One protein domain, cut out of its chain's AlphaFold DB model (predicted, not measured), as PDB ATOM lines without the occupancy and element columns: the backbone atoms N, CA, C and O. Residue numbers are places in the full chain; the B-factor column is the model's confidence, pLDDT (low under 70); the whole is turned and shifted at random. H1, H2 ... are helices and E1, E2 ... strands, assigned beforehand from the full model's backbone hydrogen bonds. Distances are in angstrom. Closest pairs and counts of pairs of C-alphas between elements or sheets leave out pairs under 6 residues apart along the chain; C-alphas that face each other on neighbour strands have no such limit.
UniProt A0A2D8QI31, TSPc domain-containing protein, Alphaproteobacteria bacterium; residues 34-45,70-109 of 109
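Overview. This is residues 34 to 45 and 70 to 109 of the 109 residues of the protein "TSPc domain-containing protein" of Alphaproteobacteria bacterium (UniProt A0A2D8QI31). Two helices, H1 and H2, meet at a corner as a V, with a short strand, E1, near the first turn of H1 and the long unnamed stretch 70 to 84 looping past that same end of H1. Residues 38 to 45 lead away from the helices. The 52 printed residues run E1, H1, H2, mostly helix, with under half in named elements. The whole is only just compact, close to loose, radius of gyration of the C-alphas 11.5 A, spans 33 by 24 by 19 A.

Along the chain. E1, residues 34 to 37, begins at C-alpha 34 (171.819, 139.321, 136.915). H1, residues 85 to 96, is 16.2 A long. H2, residues 99 to 107, 12.1 A, ends at C-alpha 107 (168.972, 150.386, 128.906).

Arrangement. E1 pairs with no named strand, but its residues 36 to 37 pair with residues 70 to 71, parallel. The closest C-alphas of E1 and H1, Leu 36 and Met 86, are 7.5 A apart. E1 and H2 are apart. H1, with residues 92 to 96 alone, and H2 touch only at the corner, closest C-alphas Ser 96 and Phe 102 at 5.5 A. They run opposite ways at a steep tilt of 51 degrees. In H1 and H2 every O i to N i+4 pair is within hydrogen-bond range.

Size, cuts and confidence. The C-alphas farthest apart, Asp 44 and Gly 97, are 33.7 A apart. Residues 46 to 69 are not printed, and C-alphas 45 and 70 are 17.6 A apart across the cut. The link H1 to H2 is tight. Residues 39, 41 to 43 and 108 to 109 have pLDDT under 70.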
ATOM      1  N   ILE A  34     172.881 138.392 137.307       89.31
ATOM      2  CA  ILE A  34     171.819 139.321 136.915       89.31
ATOM      3  C   ILE A  34     170.514 138.880 137.581       89.31
ATOM      4  O   ILE A  34     169.950 137.835 137.254       89.31
ATOM      5  N   GLU A  35     170.012 139.679 138.518       90.12
ATOM      6  CA  GLU A  35     168.730 139.442 139.173       90.12
ATOM      7  C   GLU A  35     167.598 140.130 138.407       90.12
ATOM      8  O   GLU A  35     167.634 141.335 138.161       90.12
ATOM      9  N   LEU A  36     166.561 139.370 138.060       89.00
ATOM     10  CA  LEU A  36     165.334 139.911 137.486       89.00
ATOM     11  C   LEU A  36     164.305 140.132 138.596       89.00
ATOM     12  O   LEU A  36     163.748 139.180 139.140       89.00
ATOM     13  N   ALA A  37     164.050 141.396 138.924       86.75
ATOM     14  CA  ALA A  37     163.020 141.783 139.872       86.75
ATOM     15  C   ALA A  37     161.631 141.561 139.240       86.75
ATOM     16  O   ALA A  37     161.313 142.217 138.233       86.75
ATOM     17  N   PRO A  38     160.802 140.660 139.801       81.06
ATOM     18  CA  PRO A  38     159.482 140.382 139.260       81.06
ATOM     19  C   PRO A  38     158.571 141.603 139.407       81.06
ATOM     20  O   PRO A  38     158.638 142.345 140.387       81.06
ATOM     21  N   SER A  39     157.682 141.804 138.433       69.38
ATOM     22  CA  SER A  39     156.734 142.933 138.468       69.38
ATOM     23  C   SER A  39     155.611 142.751 139.494       69.38
ATOM     24  O   SER A  39     154.954 143.726 139.858       69.38
ATOM     25  N   LYS A  40     155.345 141.513 139.918       71.75
ATOM     26  CA  LYS A  40     154.390 141.194 140.981       71.75
ATOM     27  C   LYS A  40     155.168 140.789 142.223       71.75
ATOM     28  O   LYS A  40     156.181 140.102 142.115       71.75
ATOM     29  N   VAL A  41     154.666 141.187 143.389       66.31
ATOM     30  CA  VAL A  41     155.154 140.694 144.679       66.31
ATOM     31  C   VAL A  41     154.789 139.214 144.767       66.31
ATOM     32  O   VAL A  41     153.707 138.840 145.211       66.31
ATOM     33  N   SER A  42     155.660 138.365 144.235       61.53
ATOM     34  CA  SER A  42     155.639 136.936 144.507       61.53
ATOM     35  C   SER A  42     155.918 136.768 146.003       61.53
ATOM     36  O   SER A  42     156.761 137.487 146.538       61.53
ATOM     37  N   GLY A  43     155.157 135.904 146.681       65.25
ATOM     38  CA  GLY A  43     155.196 135.752 148.142       65.25
ATOM     39  C   GLY A  43     156.591 135.474 148.712       65.25
ATOM     40  O   GLY A  43     157.535 135.235 147.961       65.25
ATOM     41  N   ASP A  44     156.698 135.508 150.045       70.06
ATOM     42  CA  ASP A  44     157.960 135.415 150.793       70.06
ATOM     43  C   ASP A  44     158.981 134.465 150.150       70.06
ATOM     44  O   ASP A  44     158.718 133.270 149.968       70.06
ATOM     45  N   LYS A  45     160.158 135.009 149.803       75.94
ATOM     46  CA  LYS A  45     161.312 134.235 149.325       75.94
ATOM     47  C   LYS A  45     161.721 133.262 150.436       75.94
ATOM     48  O   LYS A  45     162.460 133.634 151.340       75.94
ATOM     49  N   LEU A  70     167.682 143.961 137.169       87.56
ATOM     50  CA  LEU A  70     166.837 144.404 136.067       87.56
ATOM     51  C   LEU A  70     165.368 144.199 136.417       87.56
ATOM     52  O   LEU A  70     164.996 143.218 137.055       87.56
ATOM     53  N   LYS A  71     164.504 145.115 135.980       88.31
ATOM     54  CA  LYS A  71     163.057 144.917 136.098       88.31
ATOM     55  C   LYS A  71     162.587 143.993 134.989       88.31
ATOM     56  O   LYS A  71     162.886 144.221 133.819       88.31
ATOM     57  N   GLU A  72     161.757 143.020 135.340       85.81
ATOM     58  CA  GLU A  72     161.135 142.123 134.364       85.81
ATOM     59  C   GLU A  72     160.327 142.883 133.291       85.81
ATOM     60  O   GLU A  72     160.217 142.435 132.153       85.81
ATOM     61  N   SER A  73     159.797 144.071 133.613       83.62
ATOM     62  CA  SER A  73     159.061 144.924 132.669       83.62
ATOM     63  C   SER A  73     159.895 145.422 131.488       83.62
ATOM     64  O   SER A  73     159.327 145.714 130.440       83.62
ATOM     65  N   SER A  74     161.215 145.537 131.652       86.44
ATOM     66  CA  SER A  74     162.126 146.011 130.602       86.44
ATOM     67  C   SER A  74     162.472 144.913 129.590       86.44
ATOM     68  O   SER A  74     163.008 145.192 128.520       86.44
ATOM     69  N   CYS A  75     162.148 143.658 129.905       87.25
ATOM     70  CA  CYS A  75     162.445 142.518 129.055       87.25
ATOM     71  C   CYS A  75     161.436 142.372 127.900       87.25
ATOM     72  O   CYS A  75     160.230 142.577 128.093       87.25
ATOM     73  N   PRO A  76     161.892 141.957 126.701       88.38
ATOM     74  CA  PRO A  76     160.991 141.597 125.613       88.38
ATOM     75  C   PRO A  76     160.168 140.359 125.986       88.38
ATOM     76  O   PRO A  76     160.605 139.517 126.767       88.38
ATOM     77  N   VAL A  77     158.976 140.227 125.407       88.12
ATOM     78  CA  VAL A  77     158.176 139.006 125.562       88.12
ATOM     79  C   VAL A  77     158.802 137.854 124.776       88.12
ATOM     80  O   VAL A  77     159.230 138.033 123.636       88.12
ATOM     81  N   GLY A  78     158.865 136.677 125.394       85.88
ATOM     82  CA  GLY A  78     159.341 135.443 124.780       85.88
ATOM     83  C   GLY A  78     158.404 134.267 125.053       85.88
ATOM     84  O   GLY A  78     157.397 134.400 125.750       85.88
ATOM     85  N   GLY A  79     158.761 133.112 124.490       84.12
ATOM     86  CA  GLY A  79     158.037 131.852 124.659       84.12
ATOM     87  C   GLY A  79     156.913 131.618 123.640       84.12
ATOM     88  O   GLY A  79     156.512 132.548 122.939       84.12
ATOM     89  N   PRO A  80     156.407 130.375 123.550       79.88
ATOM     90  CA  PRO A  80     155.329 129.999 122.628       79.88
ATOM     91  C   PRO A  80     154.020 130.757 122.902       79.88
ATOM     92  O   PRO A  80     153.285 131.058 121.968       79.88
ATOM     93  N   ASP A  81     153.779 131.144 124.158       82.12
ATOM     94  CA  ASP A  81     152.598 131.909 124.576       82.12
ATOM     95  C   ASP A  81     152.797 133.435 124.521       82.12
ATOM     96  O   ASP A  81     151.863 134.191 124.801       82.12
ATOM     97  N   GLY A  82     154.015 133.907 124.208       81.31
ATOM     98  CA  GLY A  82     154.350 135.331 124.089       81.31
ATOM     99  C   GLY A  82     154.187 136.144 125.379       81.31
ATOM    100  O   GLY A  82     153.967 137.354 125.322       81.31
ATOM    101  N   LYS A  83     154.251 135.496 126.547       84.19
ATOM    102  CA  LYS A  83     154.039 136.128 127.863       84.19
ATOM    103  C   LYS A  83     155.274 136.084 128.761       84.19
ATOM    104  O   LYS A  83     155.354 136.867 129.709       84.19
ATOM    105  N   ASP A  84     156.255 135.244 128.442       88.00
ATOM    106  CA  ASP A  84     157.400 134.981 129.311       88.00
ATOM    107  C   ASP A  84     158.508 136.002 129.064       88.00
ATOM    108  O   ASP A  84     159.402 135.825 128.231       88.00
ATOM    109  N   ARG A  85     158.451 137.108 129.806       89.06
ATOM    110  CA  ARG A  85     159.455 138.177 129.732       89.06
ATOM    111  C   ARG A  85     160.837 137.720 130.196       89.06
ATOM    112  O   ARG A  85     161.839 138.083 129.587       89.06
ATOM    113  N   MET A  86     160.898 136.867 131.220       88.88
ATOM    114  CA  MET A  86     162.155 136.276 131.687       88.88
ATOM    115  C   MET A  86     162.843 135.460 130.583       88.88
ATOM    116  O   MET A  86     164.045 135.606 130.362       88.88
ATOM    117  N   LEU A  87     162.070 134.670 129.828       90.75
ATOM    118  CA  LEU A  87     162.594 133.901 128.703       90.75
ATOM    119  C   LEU A  87     163.073 134.814 127.567       90.75
ATOM    120  O   LEU A  87     164.137 134.580 127.001       90.75
ATOM    121  N   GLY A  88     162.331 135.882 127.260       90.12
ATOM    122  CA  GLY A  88     162.756 136.867 126.265       90.12
ATOM    123  C   GLY A  88     164.082 137.542 126.627       90.12
ATOM    124  O   GLY A  88     164.961 137.660 125.773       90.12
ATOM    125  N   CYS A  89     164.268 137.912 127.898       91.12
ATOM    126  CA  CYS A  89     165.542 138.433 128.395       91.12
ATOM    127  C   CYS A  89     166.676 137.405 128.297       91.12
ATOM    128  O   CYS A  89     167.761 137.754 127.841       91.12
ATOM    129  N   ALA A  90     166.426 136.140 128.646       90.62
ATOM    130  CA  ALA A  90     167.429 135.082 128.524       90.62
ATOM    131  C   ALA A  90     167.869 134.872 127.065       90.62
ATOM    132  O   ALA A  90     169.061 134.795 126.774       90.62
ATOM    133  N   VAL A  91     166.919 134.847 126.125       92.19
ATOM    134  CA  VAL A  91     167.225 134.728 124.691       92.19
ATOM    135  C   VAL A  91     167.986 135.953 124.185       92.19
ATOM    136  O   VAL A  91     168.924 135.806 123.404       92.19
ATOM    137  N   LEU A  92     167.605 137.158 124.617       90.88
ATOM    138  CA  LEU A  92     168.306 138.387 124.246       90.88
ATOM    139  C   LEU A  92     169.745 138.396 124.779       90.88
ATOM    140  O   LEU A  92     170.659 138.714 124.023       90.88
ATOM    141  N   PHE A  93     169.951 137.986 126.031       92.06
ATOM    142  CA  PHE A  93     171.274 137.852 126.640       92.06
ATOM    143  C   PHE A  93     172.157 136.887 125.839       92.06
ATOM    144  O   PHE A  93     173.245 137.261 125.406       92.06
ATOM    145  N   LEU A  94     171.652 135.690 125.521       91.75
ATOM    146  CA  LEU A  94     172.393 134.712 124.716       91.75
ATOM    147  C   LEU A  94     172.731 135.229 123.307       91.75
ATOM    148  O   LEU A  94     173.800 134.925 122.786       91.75
ATOM    149  N   LYS A  95     171.843 136.020 122.691       91.62
ATOM    150  CA  LYS A  95     172.073 136.615 121.363       91.62
ATOM    151  C   LYS A  95     173.046 137.791 121.377       91.62
ATOM    152  O   LYS A  95     173.725 138.008 120.382       91.62
ATOM    153  N   SER A  96     173.087 138.553 122.466       89.81
ATOM    154  CA  SER A  96     173.974 139.712 122.598       89.81
ATOM    155  C   SER A  96     175.451 139.326 122.710       89.81
ATOM    156  O   SER A  96     176.311 140.144 122.412       89.81
ATOM    157  N   GLY A  97     175.760 138.090 123.122       88.25
ATOM    158  CA  GLY A  97     177.129 137.568 123.217       88.25
ATOM    159  C   GLY A  97     177.978 138.156 124.353       88.25
ATOM    160  O   GLY A  97     178.967 137.535 124.735       88.25
ATOM    161  N   SER A  98     177.589 139.299 124.926       90.94
ATOM    162  CA  SER A  98     178.267 139.970 126.038       90.94
ATOM    163  C   SER A  98     177.269 140.602 127.010       90.94
ATOM    164  O   SER A  98     176.228 141.127 126.614       90.94
ATOM    165  N   GLU A  99     177.626 140.617 128.296       86.56
ATOM    166  CA  GLU A  99     176.846 141.270 129.351       86.56
ATOM    167  C   GLU A  99     176.735 142.790 129.138       86.56
ATOM    168  O   GLU A  99     175.661 143.359 129.326       86.56
ATOM    169  N   SER A 100     177.803 143.451 128.675       88.25
ATOM    170  CA  SER A 100     177.797 144.895 128.386       88.25
ATOM    171  C   SER A 100     176.778 145.266 127.312       88.25
ATOM    172  O   SER A 100     176.033 146.238 127.449       88.25
ATOM    173  N   ASP A 101     176.738 144.463 126.253       90.94
ATOM    174  CA  ASP A 101     175.927 144.718 125.068       90.94
ATOM    175  C   ASP A 101     174.461 144.457 125.392       90.94
ATOM    176  O   ASP A 101     173.588 145.245 125.029       90.94
ATOM    177  N   PHE A 102     174.191 143.406 126.171       90.31
ATOM    178  CA  PHE A 102     172.873 143.156 126.736       90.31
ATOM    179  C   PHE A 102     172.359 144.341 127.560       90.31
ATOM    180  O   PHE A 102     171.238 144.808 127.338       90.31
ATOM    181  N   LEU A 103     173.169 144.843 128.495       88.44
ATOM    182  CA  LEU A 103     172.782 145.954 129.365       88.44
ATOM    183  C   LEU A 103     172.556 147.246 128.571       88.44
ATOM    184  O   LEU A 103     171.604 147.971 128.859       88.44
ATOM    185  N   TYR A 104     173.365 147.506 127.540       87.56
ATOM    186  CA  TYR A 104     173.158 148.635 126.632       87.56
ATOM    187  C   TYR A 104     171.839 148.511 125.853       87.56
ATOM    188  O   TYR A 104     171.054 149.458 125.809       87.56
ATOM    189  N   LEU A 105     171.546 147.334 125.293       86.25
ATOM    190  CA  LEU A 105     170.312 147.083 124.537       86.25
ATOM    191  C   LEU A 105     169.050 147.184 125.407       86.25
ATOM    192  O   LEU A 105     168.016 147.660 124.938       86.25
ATOM    193  N   ILE A 106     169.131 146.743 126.664       85.69
ATOM    194  CA  ILE A 106     168.044 146.851 127.645       85.69
ATOM    195  C   ILE A 106     167.874 148.298 128.133       85.69
ATOM    196  O   ILE A 106     166.743 148.738 128.329       85.69
ATOM    197  N   GLY A 107     168.975 149.026 128.355       75.00
ATOM    198  CA  GLY A 107     168.972 150.386 128.906       75.00
ATOM    199  C   GLY A 107     168.704 151.499 127.889       75.00
ATOM    200  O   GLY A 107     168.296 152.587 128.278       75.00
ATOM    201  N   SER A 108     168.898 151.241 126.593       61.66
ATOM    202  CA  SER A 108     168.648 152.202 125.507       61.66
ATOM    203  C   SER A 108     167.162 152.321 125.111       61.66
ATOM    204  O   SER A 108     166.861 152.911 124.068       61.66
ATOM    205  N   ARG A 109     166.239 151.743 125.888       53.16
ATOM    206  CA  ARG A 109     164.812 151.638 125.559       53.16
ATOM    207  C   ARG A 109     163.911 152.348 126.561       53.16
ATOM    208  O   ARG A 109     164.215 152.299 127.771       53.16
TER     209      ARG A 109